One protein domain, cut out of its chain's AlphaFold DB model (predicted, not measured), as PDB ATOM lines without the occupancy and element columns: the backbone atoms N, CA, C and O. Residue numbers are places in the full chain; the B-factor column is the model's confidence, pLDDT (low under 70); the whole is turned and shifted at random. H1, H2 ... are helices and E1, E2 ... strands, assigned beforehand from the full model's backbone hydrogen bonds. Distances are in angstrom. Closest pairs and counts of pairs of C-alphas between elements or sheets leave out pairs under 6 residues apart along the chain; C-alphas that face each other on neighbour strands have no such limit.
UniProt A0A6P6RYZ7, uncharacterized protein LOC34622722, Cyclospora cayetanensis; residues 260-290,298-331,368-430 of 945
ATOM      1  N   LEU A 260     127.523 115.841 118.968       88.44
ATOM      2  CA  LEU A 260     128.670 116.653 118.550       88.44
ATOM      3  C   LEU A 260     128.329 117.393 117.252       88.44
ATOM      4  O   LEU A 260     128.242 116.785 116.184       88.44
ATOM      5  N   LEU A 261     128.152 118.705 117.355       89.94
ATOM      6  CA  LEU A 261     127.914 119.594 116.228       89.94
ATOM      7  C   LEU A 261     129.231 120.050 115.598       89.94
ATOM      8  O   LEU A 261     130.270 120.115 116.256       89.94
ATOM      9  N   LYS A 262     129.156 120.358 114.302       85.19
ATOM     10  CA  LYS A 262     130.240 120.949 113.510       85.19
ATOM     11  C   LYS A 262     129.698 122.097 112.665       85.19
ATOM     12  O   LYS A 262     128.527 122.069 112.276       85.19
ATOM     13  N   GLU A 263     130.536 123.074 112.333       75.75
ATOM     14  CA  GLU A 263     130.081 124.260 111.609       75.75
ATOM     15  C   GLU A 263     129.512 123.875 110.233       75.75
ATOM     16  O   GLU A 263     130.200 123.289 109.398       75.75
ATOM     17  N   GLY A 264     128.239 124.201 109.997       80.75
ATOM     18  CA  GLY A 264     127.515 123.787 108.790       80.75
ATOM     19  C   GLY A 264     126.842 122.413 108.870       80.75
ATOM     20  O   GLY A 264     126.367 121.933 107.847       80.75
ATOM     21  N   SER A 265     126.768 121.785 110.051       88.25
ATOM     22  CA  SER A 265     125.918 120.607 110.263       88.25
ATOM     23  C   SER A 265     124.436 120.918 110.014       88.25
ATOM     24  O   SER A 265     123.968 122.024 110.302       88.25
ATOM     25  N   ASP A 266     123.687 119.933 109.514       93.00
ATOM     26  CA  ASP A 266     122.237 120.021 109.292       93.00
ATOM     27  C   ASP A 266     121.454 119.868 110.606       93.00
ATOM     28  O   ASP A 266     120.650 118.957 110.793       93.00
ATOM     29  N   HIS A 267     121.717 120.788 111.534       94.62
ATOM     30  CA  HIS A 267     121.121 120.858 112.863       94.62
ATOM     31  C   HIS A 267     120.494 122.232 113.106       94.62
ATOM     32  O   HIS A 267     121.025 123.258 112.660       94.62
ATOM     33  N   TRP A 268     119.382 122.269 113.848       95.56
ATOM     34  CA  TRP A 268     118.620 123.498 114.084       95.56
ATOM     35  C   TRP A 268     119.466 124.602 114.731       95.56
ATOM     36  O   TRP A 268     119.235 125.773 114.446       95.56
ATOM     37  N   LEU A 269     120.476 124.269 115.548       94.62
ATOM     38  CA  LEU A 269     121.334 125.263 116.194       94.62
ATOM     39  C   LEU A 269     122.260 125.962 115.188       94.62
ATOM     40  O   LEU A 269     122.364 127.191 115.190       94.62
ATOM     41  N   SER A 270     122.910 125.197 114.304       93.81
ATOM     42  CA  SER A 270     123.759 125.743 113.235       93.81
ATOM     43  C   SER A 270     122.940 126.611 112.272       93.81
ATOM     44  O   SER A 270     123.384 127.691 111.870       93.81
ATOM     45  N   ARG A 271     121.712 126.177 111.964       94.94
ATOM     46  CA  ARG A 271     120.741 126.894 111.126       94.94
ATOM     47  C   ARG A 271     120.241 128.182 111.784       94.94
ATOM     48  O   ARG A 271     120.346 129.253 111.190       94.94
ATOM     49  N   LEU A 272     119.838 128.129 113.056       94.81
ATOM     50  CA  LEU A 272     119.421 129.295 113.842       94.81
ATOM     51  C   LEU A 272     120.539 130.326 113.998       94.81
ATOM     52  O   LEU A 272     120.282 131.531 113.941       94.81
ATOM     53  N   ALA A 273     121.788 129.884 114.137       94.00
ATOM     54  CA  ALA A 273     122.936 130.778 114.169       94.00
ATOM     55  C   ALA A 273     123.143 131.503 112.828       94.00
ATOM     56  O   ALA A 273     123.366 132.718 112.812       94.00
ATOM     57  N   ALA A 274     123.006 130.796 111.701       93.75
ATOM     58  CA  ALA A 274     123.048 131.395 110.367       93.75
ATOM     59  C   ALA A 274     121.888 132.384 110.142       93.75
ATOM     60  O   ALA A 274     122.136 133.532 109.763       93.75
ATOM     61  N   ALA A 275     120.650 131.990 110.464       94.25
ATOM     62  CA  ALA A 275     119.460 132.836 110.368       94.25
ATOM     63  C   ALA A 275     119.573 134.093 111.250       94.25
ATOM     64  O   ALA A 275     119.304 135.203 110.789       94.25
ATOM     65  N   THR A 276     120.070 133.960 112.485       92.81
ATOM     66  CA  THR A 276     120.309 135.091 113.398       92.81
ATOM     67  C   THR A 276     121.371 136.044 112.846       92.81
ATOM     68  O   THR A 276     121.196 137.263 112.888       92.81
ATOM     69  N   LEU A 277     122.470 135.525 112.282       92.00
ATOM     70  CA  LEU A 277     123.498 136.353 111.641       92.00
ATOM     71  C   LEU A 277     122.982 137.045 110.371       92.00
ATOM     72  O   LEU A 277     123.381 138.180 110.101       92.00
ATOM     73  N   GLN A 278     122.086 136.411 109.610       92.44
ATOM     74  CA  GLN A 278     121.416 137.036 108.471       92.44
ATOM     75  C   GLN A 278     120.453 138.143 108.923       92.44
ATOM     76  O   GLN A 278     120.600 139.275 108.464       92.44
ATOM     77  N   GLN A 279     119.560 137.875 109.880       90.50
ATOM     78  CA  GLN A 279     118.638 138.880 110.427       90.50
ATOM     79  C   GLN A 279     119.385 140.070 111.047       90.50
ATOM     80  O   GLN A 279     119.011 141.217 110.812       90.50
ATOM     81  N   ARG A 280     120.510 139.845 111.746       87.94
ATOM     82  CA  ARG A 280     121.386 140.935 112.220       87.94
ATOM     83  C   ARG A 280     121.987 141.756 111.068       87.94
ATOM     84  O   ARG A 280     122.082 142.973 111.194       87.94
ATOM     85  N   ARG A 281     122.385 141.139 109.947       87.88
ATOM     86  CA  ARG A 281     122.921 141.850 108.761       87.88
ATOM     87  C   ARG A 281     121.848 142.645 108.019       87.88
ATOM     88  O   ARG A 281     122.109 143.774 107.615       87.88
ATOM     89  N   GLU A 282     120.664 142.070 107.842       84.88
ATOM     90  CA  GLU A 282     119.508 142.746 107.244       84.88
ATOM     91  C   GLU A 282     119.075 143.928 108.114       84.88
ATOM     92  O   GLU A 282     118.941 145.040 107.607       84.88
ATOM     93  N   PHE A 283     119.000 143.738 109.433       80.00
ATOM     94  CA  PHE A 283     118.741 144.820 110.375       80.00
ATOM     95  C   PHE A 283     119.805 145.927 110.326       80.00
ATOM     96  O   PHE A 283     119.446 147.100 110.317       80.00
ATOM     97  N   ILE A 284     121.101 145.596 110.234       80.38
ATOM     98  CA  ILE A 284     122.166 146.605 110.089       80.38
ATOM     99  C   ILE A 284     122.004 147.406 108.788       80.38
ATOM    100  O   ILE A 284     122.084 148.629 108.839       80.38
ATOM    101  N   ARG A 285     121.686 146.763 107.656       73.88
ATOM    102  CA  ARG A 285     121.416 147.468 106.386       73.88
ATOM    103  C   ARG A 285     120.198 148.389 106.478       73.88
ATOM    104  O   ARG A 285     120.257 149.526 106.024       73.88
ATOM    105  N   ILE A 286     119.108 147.920 107.087       70.50
ATOM    106  CA  ILE A 286     117.892 148.722 107.298       70.50
ATOM    107  C   ILE A 286     118.191 149.902 108.235       70.50
ATOM    108  O   ILE A 286     117.775 151.020 107.959       70.50
ATOM    109  N   ARG A 287     118.975 149.691 109.296       64.00
ATOM    110  CA  ARG A 287     119.449 150.735 110.221       64.00
ATOM    111  C   ARG A 287     120.318 151.786 109.523       64.00
ATOM    112  O   ARG A 287     120.135 152.973 109.777       64.00
ATOM    113  N   GLU A 288     121.243 151.363 108.663       65.81
ATOM    114  CA  GLU A 288     122.106 152.249 107.865       65.81
ATOM    115  C   GLU A 288     121.309 153.051 106.824       65.81
ATOM    116  O   GLU A 288     121.655 154.196 106.552       65.81
ATOM    117  N   ALA A 289     120.203 152.503 106.308       59.69
ATOM    118  CA  ALA A 289     119.260 153.230 105.457       59.69
ATOM    119  C   ALA A 289     118.293 154.147 106.240       59.69
ATOM    120  O   ALA A 289     117.819 155.137 105.689       59.69
ATOM    121  N   ALA A 290     117.979 153.827 107.502       62.34
ATOM    122  CA  ALA A 290     116.941 154.509 108.280       62.34
ATOM    123  C   ALA A 290     117.448 155.658 109.170       62.34
ATOM    124  O   ALA A 290     116.681 156.583 109.415       62.34
ATOM    125  N   ASP A 298     113.489 145.741 119.119       71.75
ATOM    126  CA  ASP A 298     113.696 144.801 120.220       71.75
ATOM    127  C   ASP A 298     114.538 143.588 119.750       71.75
ATOM    128  O   ASP A 298     114.129 142.903 118.799       71.75
ATOM    129  N   PRO A 299     115.684 143.280 120.396       71.94
ATOM    130  CA  PRO A 299     116.465 142.073 120.131       71.94
ATOM    131  C   PRO A 299     115.653 140.770 120.197       71.94
ATOM    132  O   PRO A 299     115.959 139.837 119.452       71.94
ATOM    133  N   LEU A 300     114.604 140.703 121.026       74.50
ATOM    134  CA  LEU A 300     113.678 139.567 121.093       74.50
ATOM    135  C   LEU A 300     113.052 139.282 119.721       74.50
ATOM    136  O   LEU A 300     113.026 138.136 119.272       74.50
ATOM    137  N   SER A 301     112.641 140.338 119.012       83.94
ATOM    138  CA  SER A 301     112.005 140.245 117.694       83.94
ATOM    139  C   SER A 301     112.951 139.754 116.592       83.94
ATOM    140  O   SER A 301     112.480 139.285 115.557       83.94
ATOM    141  N   LEU A 302     114.275 139.858 116.776       85.62
ATOM    142  CA  LEU A 302     115.263 139.297 115.847       85.62
ATOM    143  C   LEU A 302     115.428 137.790 116.065       85.62
ATOM    144  O   LEU A 302     115.450 137.043 115.090       85.62
ATOM    145  N   TYR A 303     115.482 137.337 117.322       87.88
ATOM    146  CA  TYR A 303     115.533 135.905 117.637       87.88
ATOM    147  C   TYR A 303     114.231 135.189 117.275       87.88
ATOM    148  O   TYR A 303     114.288 134.123 116.676       87.88
ATOM    149  N   GLN A 304     113.068 135.793 117.539       90.38
ATOM    150  CA  GLN A 304     111.771 135.246 117.120       90.38
ATOM    151  C   GLN A 304     111.670 135.110 115.593       90.38
ATOM    152  O   GLN A 304     111.229 134.075 115.103       90.38
ATOM    153  N   ARG A 305     112.141 136.104 114.824       91.69
ATOM    154  CA  ARG A 305     112.192 136.016 113.352       91.69
ATOM    155  C   ARG A 305     113.193 134.977 112.848       91.69
ATOM    156  O   ARG A 305     112.900 134.292 111.876       91.69
ATOM    157  N   ALA A 306     114.350 134.837 113.495       92.81
ATOM    158  CA  ALA A 306     115.318 133.797 113.150       92.81
ATOM    159  C   ALA A 306     114.783 132.385 113.457       92.81
ATOM    160  O   ALA A 306     114.953 131.491 112.633       92.81
ATOM    161  N   ALA A 307     114.092 132.207 114.588       92.88
ATOM    162  CA  ALA A 307     113.431 130.958 114.959       92.88
ATOM    163  C   ALA A 307     112.317 130.591 113.969       92.88
ATOM    164  O   ALA A 307     112.374 129.520 113.376       92.88
ATOM    165  N   ALA A 308     111.390 131.513 113.689       93.75
ATOM    166  CA  ALA A 308     110.318 131.294 112.717       93.75
ATOM    167  C   ALA A 308     110.853 130.948 111.314       93.75
ATOM    168  O   ALA A 308     110.310 130.077 110.650       93.75
ATOM    169  N   VAL A 309     111.963 131.549 110.865       94.50
ATOM    170  CA  VAL A 309     112.603 131.161 109.591       94.50
ATOM    171  C   VAL A 309     113.090 129.704 109.604       94.50
ATOM    172  O   VAL A 309     112.894 129.000 108.615       94.50
ATOM    173  N   VAL A 310     113.690 129.243 110.702       95.56
ATOM    174  CA  VAL A 310     114.203 127.868 110.839       95.56
ATOM    175  C   VAL A 310     113.064 126.847 110.962       95.56
ATOM    176  O   VAL A 310     113.124 125.790 110.331       95.56
ATOM    177  N   GLU A 311     112.003 127.179 111.701       95.06
ATOM    178  CA  GLU A 311     110.842 126.303 111.898       95.06
ATOM    179  C   GLU A 311     109.916 126.266 110.667       95.06
ATOM    180  O   GLU A 311     109.563 125.184 110.204       95.06
ATOM    181  N   GLU A 312     109.555 127.418 110.086       93.88
ATOM    182  CA  GLU A 312     108.593 127.507 108.974       93.88
ATOM    183  C   GLU A 312     109.206 127.221 107.595       93.88
ATOM    184  O   GLU A 312     108.532 126.648 106.739       93.88
ATOM    185  N   LYS A 313     110.450 127.658 107.333       92.94
ATOM    186  CA  LYS A 313     111.044 127.607 105.977       92.94
ATOM    187  C   LYS A 313     112.046 126.480 105.786       92.94
ATOM    188  O   LYS A 313     112.166 125.974 104.675       92.94
ATOM    189  N   GLU A 314     112.775 126.118 106.836       93.19
ATOM    190  CA  GLU A 314     113.731 125.007 106.801       93.19
ATOM    191  C   GLU A 314     113.180 123.726 107.457       93.19
ATOM    192  O   GLU A 314     113.770 122.661 107.295       93.19
ATOM    193  N   GLY A 315     112.033 123.797 108.148       95.50
ATOM    194  CA  GLY A 315     111.337 122.638 108.719       95.50
ATOM    195  C   GLY A 315     111.997 122.035 109.965       95.50
ATOM    196  O   GLY A 315     111.603 120.954 110.410       95.50
ATOM    197  N   TYR A 316     112.999 122.702 110.544       95.56
ATOM    198  CA  TYR A 316     113.680 122.228 111.745       95.56
ATOM    199  C   TYR A 316     112.901 122.622 112.998       95.56
ATOM    200  O   TYR A 316     112.794 123.802 113.320       95.56
ATOM    201  N   ARG A 317     112.437 121.637 113.769       94.88
ATOM    202  CA  ARG A 317     111.858 121.873 115.098       94.88
ATOM    203  C   ARG A 317     112.953 122.298 116.080       94.88
ATOM    204  O   ARG A 317     113.866 121.517 116.344       94.88
ATOM    205  N   ILE A 318     112.849 123.499 116.646       94.69
ATOM    206  CA  ILE A 318     113.799 123.988 117.654       94.69
ATOM    207  C   ILE A 318     113.511 123.298 118.996       94.69
ATOM    208  O   ILE A 318     112.353 123.172 119.407       94.69
ATOM    209  N   SER A 319     114.552 122.843 119.702       94.06
ATOM    210  CA  SER A 319     114.362 122.250 121.033       94.06
ATOM    211  C   SER A 319     113.840 123.302 122.027       94.06
ATOM    212  O   SER A 319     114.383 124.412 122.075       94.06
ATOM    213  N   PRO A 320     112.820 122.993 122.856       93.62
ATOM    214  CA  PRO A 320     112.324 123.937 123.853       93.62
ATOM    215  C   PRO A 320     113.387 124.266 124.907       93.62
ATOM    216  O   PRO A 320     113.429 125.412 125.354       93.62
ATOM    217  N   VAL A 321     114.270 123.314 125.239       95.31
ATOM    218  CA  VAL A 321     115.490 123.535 126.029       95.31
ATOM    219  C   VAL A 321     116.670 122.808 125.383       95.31
ATOM    220  O   VAL A 321     116.559 121.652 124.967       95.31
ATOM    221  N   ALA A 322     117.827 123.457 125.319       95.12
ATOM    222  CA  ALA A 322     119.087 122.808 124.973       95.12
ATOM    223  C   ALA A 322     120.238 123.353 125.822       95.12
ATOM    224  O   ALA A 322     120.268 124.537 126.157       95.12
ATOM    225  N   ILE A 323     121.195 122.491 126.154       95.44
ATOM    226  CA  ILE A 323     122.422 122.867 126.859       95.44
ATOM    227  C   ILE A 323     123.580 122.670 125.887       95.44
ATOM    228  O   ILE A 323     123.863 121.549 125.467       95.44
ATOM    229  N   VAL A 324     124.238 123.771 125.524       94.81
ATOM    230  CA  VAL A 324     125.372 123.769 124.593       94.81
ATOM    231  C   VAL A 324     126.666 123.835 125.386       94.81
ATOM    232  O   VAL A 324     126.985 124.871 125.972       94.81
ATOM    233  N   LEU A 325     127.407 122.732 125.399       92.62
ATOM    234  CA  LEU A 325     128.751 122.629 125.949       92.62
ATOM    235  C   LEU A 325     129.769 123.017 124.875       92.62
ATOM    236  O   LEU A 325     129.789 122.429 123.793       92.62
ATOM    237  N   PHE A 326     130.646 123.968 125.179       88.25
ATOM    238  CA  PHE A 326     131.748 124.329 124.290       88.25
ATOM    239  C   PHE A 326     133.005 123.574 124.708       88.25
ATOM    240  O   PHE A 326     133.558 123.795 125.791       88.25
ATOM    241  N   GLN A 327     133.475 122.695 123.826       78.38
ATOM    242  CA  GLN A 327     134.746 122.004 123.973       78.38
ATOM    243  C   GLN A 327     135.882 122.986 123.662       78.38
ATOM    244  O   GLN A 327     136.414 123.035 122.554       78.38
ATOM    245  N   ALA A 328     136.230 123.796 124.666       53.78
ATOM    246  CA  ALA A 328     137.481 124.547 124.699       53.78
ATOM    247  C   ALA A 328     138.656 123.604 124.390       53.78
ATOM    248  O   ALA A 328     138.680 122.486 124.911       53.78
ATOM    249  N   GLU A 329     139.622 124.045 123.576       42.94
ATOM    250  CA  GLU A 329     140.805 123.256 123.202       42.94
ATOM    251  C   GLU A 329     141.703 122.917 124.411       42.94
ATOM    252  O   GLU A 329     142.791 123.453 124.601       42.94
ATOM    253  N   TYR A 330     141.298 121.911 125.184       34.94
ATOM    254  CA  TYR A 330     142.165 121.121 126.060       34.94
ATOM    255  C   TYR A 330     142.918 120.035 125.261       34.94
ATOM    256  O   TYR A 330     143.277 118.977 125.780       34.94
ATOM    257  N   ALA A 331     143.216 120.319 123.986       34.56
ATOM    258  CA  ALA A 331     144.055 119.531 123.081       34.56
ATOM    259  C   ALA A 331     145.552 119.638 123.462       34.56
ATOM    260  O   ALA A 331     146.430 119.869 122.635       34.56
ATOM    261  N   ALA A 368     112.601 116.789 126.698       66.75
ATOM    262  CA  ALA A 368     112.550 118.202 126.310       66.75
ATOM    263  C   ALA A 368     113.922 118.914 126.341       66.75
ATOM    264  O   ALA A 368     113.975 120.140 126.426       66.75
ATOM    265  N   ILE A 369     115.017 118.147 126.327       81.62
ATOM    266  CA  ILE A 369     116.388 118.591 126.576       81.62
ATOM    267  C   ILE A 369     117.290 118.002 125.501       81.62
ATOM    268  O   ILE A 369     117.371 116.782 125.367       81.62
ATOM    269  N   GLU A 370     118.023 118.855 124.796       88.75
ATOM    270  CA  GLU A 370     119.094 118.418 123.904       88.75
ATOM    271  C   GLU A 370     120.457 118.810 124.487       88.75
ATOM    272  O   GLU A 370     120.668 119.967 124.860       88.75
ATOM    273  N   LEU A 371     121.384 117.851 124.588       88.06
ATOM    274  CA  LEU A 371     122.758 118.108 125.019       88.06
ATOM    275  C   LEU A 371     123.666 118.174 123.792       88.06
ATOM    276  O   LEU A 371     123.880 117.180 123.097       88.06
ATOM    277  N   LEU A 372     124.196 119.364 123.534       87.56
ATOM    278  CA  LEU A 372     124.950 119.683 122.328       87.56
ATOM    279  C   LEU A 372     126.406 119.945 122.702       87.56
ATOM    280  O   LEU A 372     126.675 120.769 123.571       87.56
ATOM    281  N   ALA A 373     127.342 119.266 122.048       83.38
ATOM    282  CA  ALA A 373     128.766 119.568 122.144       83.38
ATOM    283  C   ALA A 373     129.192 120.351 120.897       83.38
ATOM    284  O   ALA A 373     128.888 119.944 119.779       83.38
ATOM    285  N   VAL A 374     129.879 121.476 121.083       82.44
ATOM    286  CA  VAL A 374     130.355 122.366 120.010       82.44
ATOM    287  C   VAL A 374     131.860 122.552 120.149       82.44
ATOM    288  O   VAL A 374     132.349 122.834 121.243       82.44
ATOM    289  N   ASP A 375     132.597 122.431 119.046       75.88
ATOM    290  CA  ASP A 375     134.037 122.699 119.026       75.88
ATOM    291  C   ASP A 375     134.313 124.208 119.195       75.88
ATOM    292  O   ASP A 375     133.688 125.061 118.554       75.88
ATOM    293  N   SER A 376     135.244 124.574 120.078       56.97
ATOM    294  CA  SER A 376     135.507 125.980 120.426       56.97
ATOM    295  C   SER A 376     136.065 126.841 119.287       56.97
ATOM    296  O   SER A 376     136.016 128.071 119.383       56.97
ATOM    297  N   GLY A 377     136.507 126.236 118.180       58.94
ATOM    298  CA  GLY A 377     136.853 126.959 116.950       58.94
ATOM    299  C   GLY A 377     135.679 127.724 116.307       58.94
ATOM    300  O   GLY A 377     135.899 128.657 115.526       58.94
ATOM    301  N   GLU A 378     134.426 127.391 116.643       62.44
ATOM    302  CA  GLU A 378     133.215 127.871 115.959       62.44
ATOM    303  C   GLU A 378     132.768 129.284 116.361       62.44
ATOM    304  O   GLU A 378     131.661 129.553 116.838       62.44
ATOM    305  N   SER A 379     133.632 130.251 116.055       66.12
ATOM    306  CA  SER A 379     133.425 131.686 116.278       66.12
ATOM    307  C   SER A 379     132.177 132.293 115.606       66.12
ATOM    308  O   SER A 379     131.918 133.488 115.784       66.12
ATOM    309  N   ARG A 380     131.405 131.530 114.816       78.19
ATOM    310  CA  ARG A 380     130.099 131.952 114.279       78.19
ATOM    311  C   ARG A 380     128.967 131.786 115.290       78.19
ATOM    312  O   ARG A 380     128.168 132.711 115.403       78.19
ATOM    313  N   LEU A 381     128.928 130.693 116.057       81.44
ATOM    314  CA  LEU A 381     127.891 130.448 117.070       81.44
ATOM    315  C   LEU A 381     127.932 131.526 118.162       81.44
ATOM    316  O   LEU A 381     126.937 132.211 118.403       81.44
ATOM    317  N   LEU A 382     129.119 131.782 118.719       82.25
ATOM    318  CA  LEU A 382     129.342 132.843 119.711       82.25
ATOM    319  C   LEU A 382     128.912 134.227 119.182       82.25
ATOM    320  O   LEU A 382     128.223 134.977 119.874       82.25
ATOM    321  N   ARG A 383     129.231 134.545 117.916       83.69
ATOM    322  CA  ARG A 383     128.827 135.809 117.267       83.69
ATOM    323  C   ARG A 383     127.331 135.900 116.951       83.69
ATOM    324  O   ARG A 383     126.799 137.011 116.960       83.69
ATOM    325  N   ALA A 384     126.660 134.782 116.676       85.81
ATOM    326  CA  ALA A 384     125.221 134.741 116.431       85.81
ATOM    327  C   ALA A 384     124.434 135.055 117.707       85.81
ATOM    328  O   ALA A 384     123.602 135.963 117.709       85.81
ATOM    329  N   PHE A 385     124.764 134.367 118.803       84.56
ATOM    330  CA  PHE A 385     124.114 134.563 120.100       84.56
ATOM    331  C   PHE A 385     124.605 135.823 120.838       84.56
ATOM    332  O   PHE A 385     123.900 136.368 121.685       84.56
ATOM    333  N   GLY A 386     125.754 136.381 120.441       82.75
ATOM    334  CA  GLY A 386     126.306 137.621 120.998       82.75
ATOM    335  C   GLY A 386     127.114 137.423 122.281       82.75
ATOM    336  O   GLY A 386     127.281 138.375 123.039       82.75
ATOM    337  N   VAL A 387     127.606 136.206 122.514       80.31
ATOM    338  CA  VAL A 387     128.406 135.843 123.686       80.31
ATOM    339  C   VAL A 387     129.775 136.517 123.584       80.31
ATOM    340  O   VAL A 387     130.434 136.453 122.543       80.31
ATOM    341  N   SER A 388     130.186 137.215 124.645       58.25
ATOM    342  CA  SER A 388     131.388 138.072 124.627       58.25
ATOM    343  C   SER A 388     132.703 137.328 124.906       58.25
ATOM    344  O   SER A 388     133.783 137.833 124.599       58.25
ATOM    345  N   SER A 389     132.594 136.116 125.442       73.19
ATOM    346  CA  SER A 389     133.669 135.176 125.765       73.19
ATOM    347  C   SER A 389     133.337 133.789 125.207       73.19
ATOM    348  O   SER A 389     132.208 133.544 124.791       73.19
ATOM    349  N   VAL A 390     134.304 132.864 125.211       71.44
ATOM    350  CA  VAL A 390     133.994 131.432 125.070       71.44
ATOM    351  C   VAL A 390     133.421 130.962 126.418       71.44
ATOM    352  O   VAL A 390     134.145 131.016 127.420       71.44
ATOM    353  N   PRO A 391     132.142 130.560 126.499       76.31
ATOM    354  CA  PRO A 391     131.576 130.005 127.720       76.31
ATOM    355  C   PRO A 391     132.006 128.540 127.869       76.31
ATOM    356  O   PRO A 391     132.523 127.948 126.927       76.31
ATOM    357  N   HIS A 392     131.760 127.924 129.025       83.88
ATOM    358  CA  HIS A 392     131.735 126.458 129.100       83.88
ATOM    359  C   HIS A 392     130.363 125.919 128.697       83.88
ATOM    360  O   HIS A 392     130.296 124.973 127.914       83.88
ATOM    361  N   CYS A 393     129.284 126.548 129.176       93.00
ATOM    362  CA  CYS A 393     127.915 126.140 128.866       93.00
ATOM    363  C   CYS A 393     127.041 127.347 128.497       93.00
ATOM    364  O   CYS A 393     127.132 128.401 129.131       93.00
ATOM    365  N   LEU A 394     126.141 127.167 127.530       95.38
ATOM    366  CA  LEU A 394     124.970 128.023 127.325       95.38
ATOM    367  C   LEU A 394     123.701 127.222 127.612       95.38
ATOM    368  O   LEU A 394     123.583 126.083 127.161       95.38
ATOM    369  N   LEU A 395     122.748 127.838 128.308       95.94
ATOM    370  CA  LEU A 395     121.368 127.370 128.377       95.94
ATOM    371  C   LEU A 395     120.569 128.099 127.292       95.94
ATOM    372  O   LEU A 395     120.551 129.331 127.248       95.94
ATOM    373  N   LEU A 396     119.951 127.332 126.397       95.75
ATOM    374  CA  LEU A 396     119.069 127.822 125.345       95.75
ATOM    375  C   LEU A 396     117.627 127.435 125.665       95.75
ATOM    376  O   LEU A 396     117.318 126.252 125.763       95.75
ATOM    377  N   GLU A 397     116.739 128.418 125.729       95.06
ATOM    378  CA  GLU A 397     115.292 128.233 125.811       95.06
ATOM    379  C   GLU A 397     114.668 128.667 124.485       95.06
ATOM    380  O   GLU A 397     114.788 129.826 124.079       95.06
ATOM    381  N   ARG A 398     114.035 127.727 123.770       93.12
ATOM    382  CA  ARG A 398     113.466 127.932 122.421       93.12
ATOM    383  C   ARG A 398     114.458 128.629 121.470       93.12
ATOM    384  O   ARG A 398     114.117 129.573 120.759       93.12
ATOM    385  N   GLY A 399     115.722 128.205 121.522       91.88
ATOM    386  CA  GLY A 399     116.822 128.752 120.721       91.88
ATOM    387  C   GLY A 399     117.395 130.109 121.171       91.88
ATOM    388  O   GLY A 399     118.369 130.577 120.582       91.88
ATOM    389  N   ARG A 400     116.856 130.744 122.219       92.50
ATOM    390  CA  ARG A 400     117.406 131.972 122.824       92.50
ATOM    391  C   ARG A 400     118.306 131.618 124.009       92.50
ATOM    392  O   ARG A 400     117.888 130.857 124.869       92.50
ATOM    393  N   VAL A 401     119.488 132.235 124.126       94.38
ATOM    394  CA  VAL A 401     120.293 132.149 125.364       94.38
ATOM    395  C   VAL A 401     119.522 132.765 126.533       94.38
ATOM    396  O   VAL A 401     119.204 133.959 126.493       94.38
ATOM    397  N   SER A 402     119.247 131.960 127.559       94.69
ATOM    398  CA  SER A 402     118.720 132.415 128.848       94.69
ATOM    399  C   SER A 402     119.829 132.585 129.889       94.69
ATOM    400  O   SER A 402     119.851 133.612 130.566       94.69
ATOM    401  N   GLU A 403     120.811 131.673 129.950       95.00
ATOM    402  CA  GLU A 403     121.972 131.800 130.845       95.00
ATOM    403  C   GLU A 403     123.313 131.398 130.193       95.00
ATOM    404  O   GLU A 403     123.394 130.482 129.372       95.00
ATOM    405  N   GLU A 404     124.390 132.085 130.597       94.62
ATOM    406  CA  GLU A 404     125.788 131.797 130.247       94.62
ATOM    407  C   GLU A 404     126.580 131.355 131.492       94.62
ATOM    408  O   GLU A 404     126.714 132.119 132.462       94.62
ATOM    409  N   LEU A 405     127.184 130.162 131.427       93.31
ATOM    410  CA  LEU A 405     128.161 129.666 132.397       93.31
ATOM    411  C   LEU A 405     129.590 129.843 131.839       93.31
ATOM    412  O   LEU A 405     130.032 129.039 131.010       93.31
ATOM    413  N   PRO A 406     130.331 130.886 132.257       88.69
ATOM    414  CA  PRO A 406     131.630 131.218 131.678       88.69
ATOM    415  C   PRO A 406     132.773 130.321 132.170       88.69
ATOM    416  O   PRO A 406     132.704 129.758 133.264       88.69
ATOM    417  N   ALA A 407     133.870 130.337 131.398       81.06
ATOM    418  CA  ALA A 407     135.212 129.808 131.684       81.06
ATOM    419  C   ALA A 407     135.456 129.353 133.145       81.06
ATOM    420  O   ALA A 407     135.532 128.176 133.488       81.06
ATOM    421  N   CYS A 408     135.575 130.343 134.033       82.69
ATOM    422  CA  CYS A 408     135.989 130.164 135.426       82.69
ATOM    423  C   CYS A 408     134.841 130.408 136.425       82.69
ATOM    424  O   CYS A 408     135.056 130.996 137.483       82.69
ATOM    425  N   ALA A 409     133.611 130.002 136.094       84.75
ATOM    426  CA  ALA A 409     132.456 130.178 136.975       84.75
ATOM    427  C   ALA A 409     132.658 129.522 138.358       84.75
ATOM    428  O   ALA A 409     133.021 128.342 138.453       84.75
ATOM    429  N   SER A 410     132.375 130.287 139.418       89.56
ATOM    430  CA  SER A 410     132.391 129.833 140.815       89.56
ATOM    431  C   SER A 410     131.321 128.771 141.080       89.56
ATOM    432  O   SER A 410     130.338 128.673 140.344       89.56
ATOM    433  N   MET A 411     131.476 127.981 142.149       86.75
ATOM    434  CA  MET A 411     130.550 126.878 142.438       86.75
ATOM    435  C   MET A 411     129.097 127.351 142.614       86.75
ATOM    436  O   MET A 411     128.194 126.740 142.052       86.75
ATOM    437  N   ALA A 412     128.880 128.496 143.270       88.19
ATOM    438  CA  ALA A 412     127.557 129.110 143.390       88.19
ATOM    439  C   ALA A 412     126.932 129.450 142.020       88.19
ATOM    440  O   ALA A 412     125.746 129.218 141.809       88.19
ATOM    441  N   ARG A 413     127.726 129.929 141.047       89.25
ATOM    442  CA  ARG A 413     127.231 130.204 139.686       89.25
ATOM    443  C   ARG A 413     126.993 128.925 138.873       89.25
ATOM    444  O   ARG A 413     126.088 128.899 138.051       89.25
ATOM    445  N   ARG A 414     127.743 127.847 139.131       90.94
ATOM    446  CA  ARG A 414     127.450 126.510 138.569       90.94
ATOM    447  C   ARG A 414     126.133 125.955 139.118       90.94
ATOM    448  O   ARG A 414     125.345 125.410 138.357       90.94
ATOM    449  N   GLN A 415     125.879 126.126 140.416       91.75
ATOM    450  CA  GLN A 415     124.619 125.737 141.058       91.75
ATOM    451  C   GLN A 415     123.434 126.565 140.543       91.75
ATOM    452  O   GLN A 415     122.397 125.981 140.246       91.75
ATOM    453  N   ALA A 416     123.601 127.881 140.363       92.12
ATOM    454  CA  ALA A 416     122.591 128.742 139.744       92.12
ATOM    455  C   ALA A 416     122.239 128.272 138.322       92.12
ATOM    456  O   ALA A 416     121.080 127.969 138.065       92.12
ATOM    457  N   PHE A 417     123.237 128.079 137.453       94.38
ATOM    458  CA  PHE A 417     123.031 127.586 136.086       94.38
ATOM    459  C   PHE A 417     122.317 126.226 136.037       94.38
ATOM    460  O   PHE A 417     121.433 126.012 135.208       94.38
ATOM    461  N   LEU A 418     122.667 125.298 136.937       93.38
ATOM    462  CA  LEU A 418     121.978 124.010 137.048       93.38
ATOM    463  C   LEU A 418     120.528 124.176 137.526       93.38
ATOM    464  O   LEU A 418     119.644 123.513 136.988       93.38
ATOM    465  N   ALA A 419     120.261 125.066 138.486       93.56
ATOM    466  CA  ALA A 419     118.903 125.369 138.932       93.56
ATOM    467  C   ALA A 419     118.060 125.975 137.797       93.56
ATOM    468  O   ALA A 419     116.978 125.461 137.521       93.56
ATOM    469  N   SER A 420     118.583 126.975 137.077       94.50
ATOM    470  CA  SER A 420     117.954 127.553 135.881       94.50
ATOM    471  C   SER A 420     117.664 126.489 134.824       94.50
ATOM    472  O   SER A 420     116.554 126.433 134.298       94.50
ATOM    473  N   ALA A 421     118.621 125.592 134.557       93.44
ATOM    474  CA  ALA A 421     118.428 124.484 133.630       93.44
ATOM    475  C   ALA A 421     117.283 123.565 134.085       93.44
ATOM    476  O   ALA A 421     116.375 123.306 133.299       93.44
ATOM    477  N   PHE A 422     117.252 123.127 135.349       92.75
ATOM    478  CA  PHE A 422     116.143 122.322 135.877       92.75
ATOM    479  C   PHE A 422     114.793 123.059 135.822       92.75
ATOM    480  O   PHE A 422     113.782 122.437 135.493       92.75
ATOM    481  N   THR A 423     114.755 124.372 136.065       94.06
ATOM    482  CA  THR A 423     113.541 125.192 135.922       94.06
ATOM    483  C   THR A 423     113.077 125.299 134.466       94.06
ATOM    484  O   THR A 423     111.883 125.152 134.203       94.06
ATOM    485  N   ALA A 424     113.991 125.483 133.508       92.50
ATOM    486  CA  ALA A 424     113.682 125.480 132.078       92.50
ATOM    487  C   ALA A 424     113.157 124.107 131.616       92.50
ATOM    488  O   ALA A 424     112.144 124.021 130.924       92.50
ATOM    489  N   ILE A 425     113.797 123.019 132.057       90.69
ATOM    490  CA  ILE A 425     113.379 121.636 131.776       90.69
ATOM    491  C   ILE A 425     111.963 121.372 132.317       90.69
ATOM    492  O   ILE A 425     111.126 120.799 131.616       90.69
ATOM    493  N   ALA A 426     111.675 121.811 133.545       89.38
ATOM    494  CA  ALA A 426     110.360 121.667 134.167       89.38
ATOM    495  C   ALA A 426     109.281 122.521 133.476       89.38
ATOM    496  O   ALA A 426     108.160 122.052 133.279       89.38
ATOM    497  N   SER A 427     109.602 123.751 133.062       89.81
ATOM    498  CA  SER A 427     108.643 124.609 132.352       89.81
ATOM    499  C   SER A 427     108.344 124.099 130.938       89.81
ATOM    500  O   SER A 427     107.208 124.207 130.480       89.81
ATOM    501  N   ALA A 428     109.318 123.470 130.271       85.75
ATOM    502  CA  ALA A 428     109.124 122.824 128.977       85.75
ATOM    503  C   ALA A 428     108.291 121.534 129.071       85.75
ATOM    504  O   ALA A 428     107.421 121.315 128.228       85.75
ATOM    505  N   SER A 429     108.505 120.697 130.095       79.94
ATOM    506  CA  SER A 429     107.731 119.458 130.287       79.94
ATOM    507  C   SER A 429     106.296 119.699 130.774       79.94
ATOM    508  O   SER A 429     105.412 118.887 130.498       79.94
ATOM    509  N   ALA A 430     106.029 120.841 131.419       72.19
ATOM    510  CA  ALA A 430     104.682 121.271 131.791       72.19
ATOM    511  C   ALA A 430     103.772 121.586 130.582       72.19
ATOM    512  O   ALA A 430     102.547 121.605 130.728       72.19
TER     513      ALA A 430
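What this domain is: This is residues 260 to 290, 298 to 331 and 368 to 430 of the 945 residues of the protein "uncharacterized protein LOC34622722" of Cyclospora cayetanensis (UniProt A0A6P6RYZ7). A strongly twisted sheet of four strands has the long helix H4 packed along one face, while H1, H2 and H3 cluster away from H4, with H1 touching the other two. Residues 284 to 290 of H1 stick out. The printed part has 128 residues with four named helices and four named strands, in the order H1 H2 E1 E2 H3 E3 E4 H4; the class is mixed, and the mixed sheet runs E2, E1, E3, E4. It is compact, with a radius of gyration of the C-alphas of 15.0 A and spans of 47 by 38 by 28 A.

How they stand to each other: E2, residues 369 to 375, and E1, residues 321 to 327, are parallel, with N 325 and O 372 within hydrogen-bond range at 2.8 A. E1 and E3, residues 391 to 397, are antiparallel, with N 324 and O 394 at 2.9 A. E3 and E4, residues 400 to 406, form an antiparallel hairpin, with N 395 and O 403 at 2.9 A. H4, residues 411 to 429, on one face of the sheet, makes two layers, helix over sheet; its height over the sheet is 8.9 A, and it runs along the strands, at 20 degrees to E3 on the local plane. The closest C-alphas of E4 and H4 are those of Leu 405 and Phe 417, 6.7 A apart. H1, residues 268 to 290, touches H2, residues 299 to 313, at a steep tilt of 54 degrees, opposite ways; their closest C-alphas, of Ala 275 and Ala 306, are 5.1 A apart. With residues 270 to 277 alone H1 touches H3, residues 379 to 385, only just about perpendicular at 71 degrees; their closest C-alphas, of Ala 273 and Ala 384, are 5.1 A apart. H1, H2 and H3 only graze the sheet, and H4 is apart from these three. Every O i to N i+4 pair is within hydrogen-bond range in H1, H2 and H4, and 2 of 3 in H3.

Where its parts are: H1 is 31.6 A long from C-alpha 268 at (118.620, 123.498, 114.084), H2 21.0 A and H4 26.9 A, ending at C-alpha 429 at (107.731, 119.458, 130.287).

The domain as a whole: The C-alphas farthest apart, of Ala 289 and Met 411, are 46.8 A apart. Residues 291 to 297 and 332 to 367 are not printed; the C-alphas across these cuts are 15.7 A and 31.7 A apart. Of the links printed whole, none is long. Mean pLDDT of the printed part is 85.0, with 14 residues under 70, among them 287 to 290 and 328 to 331.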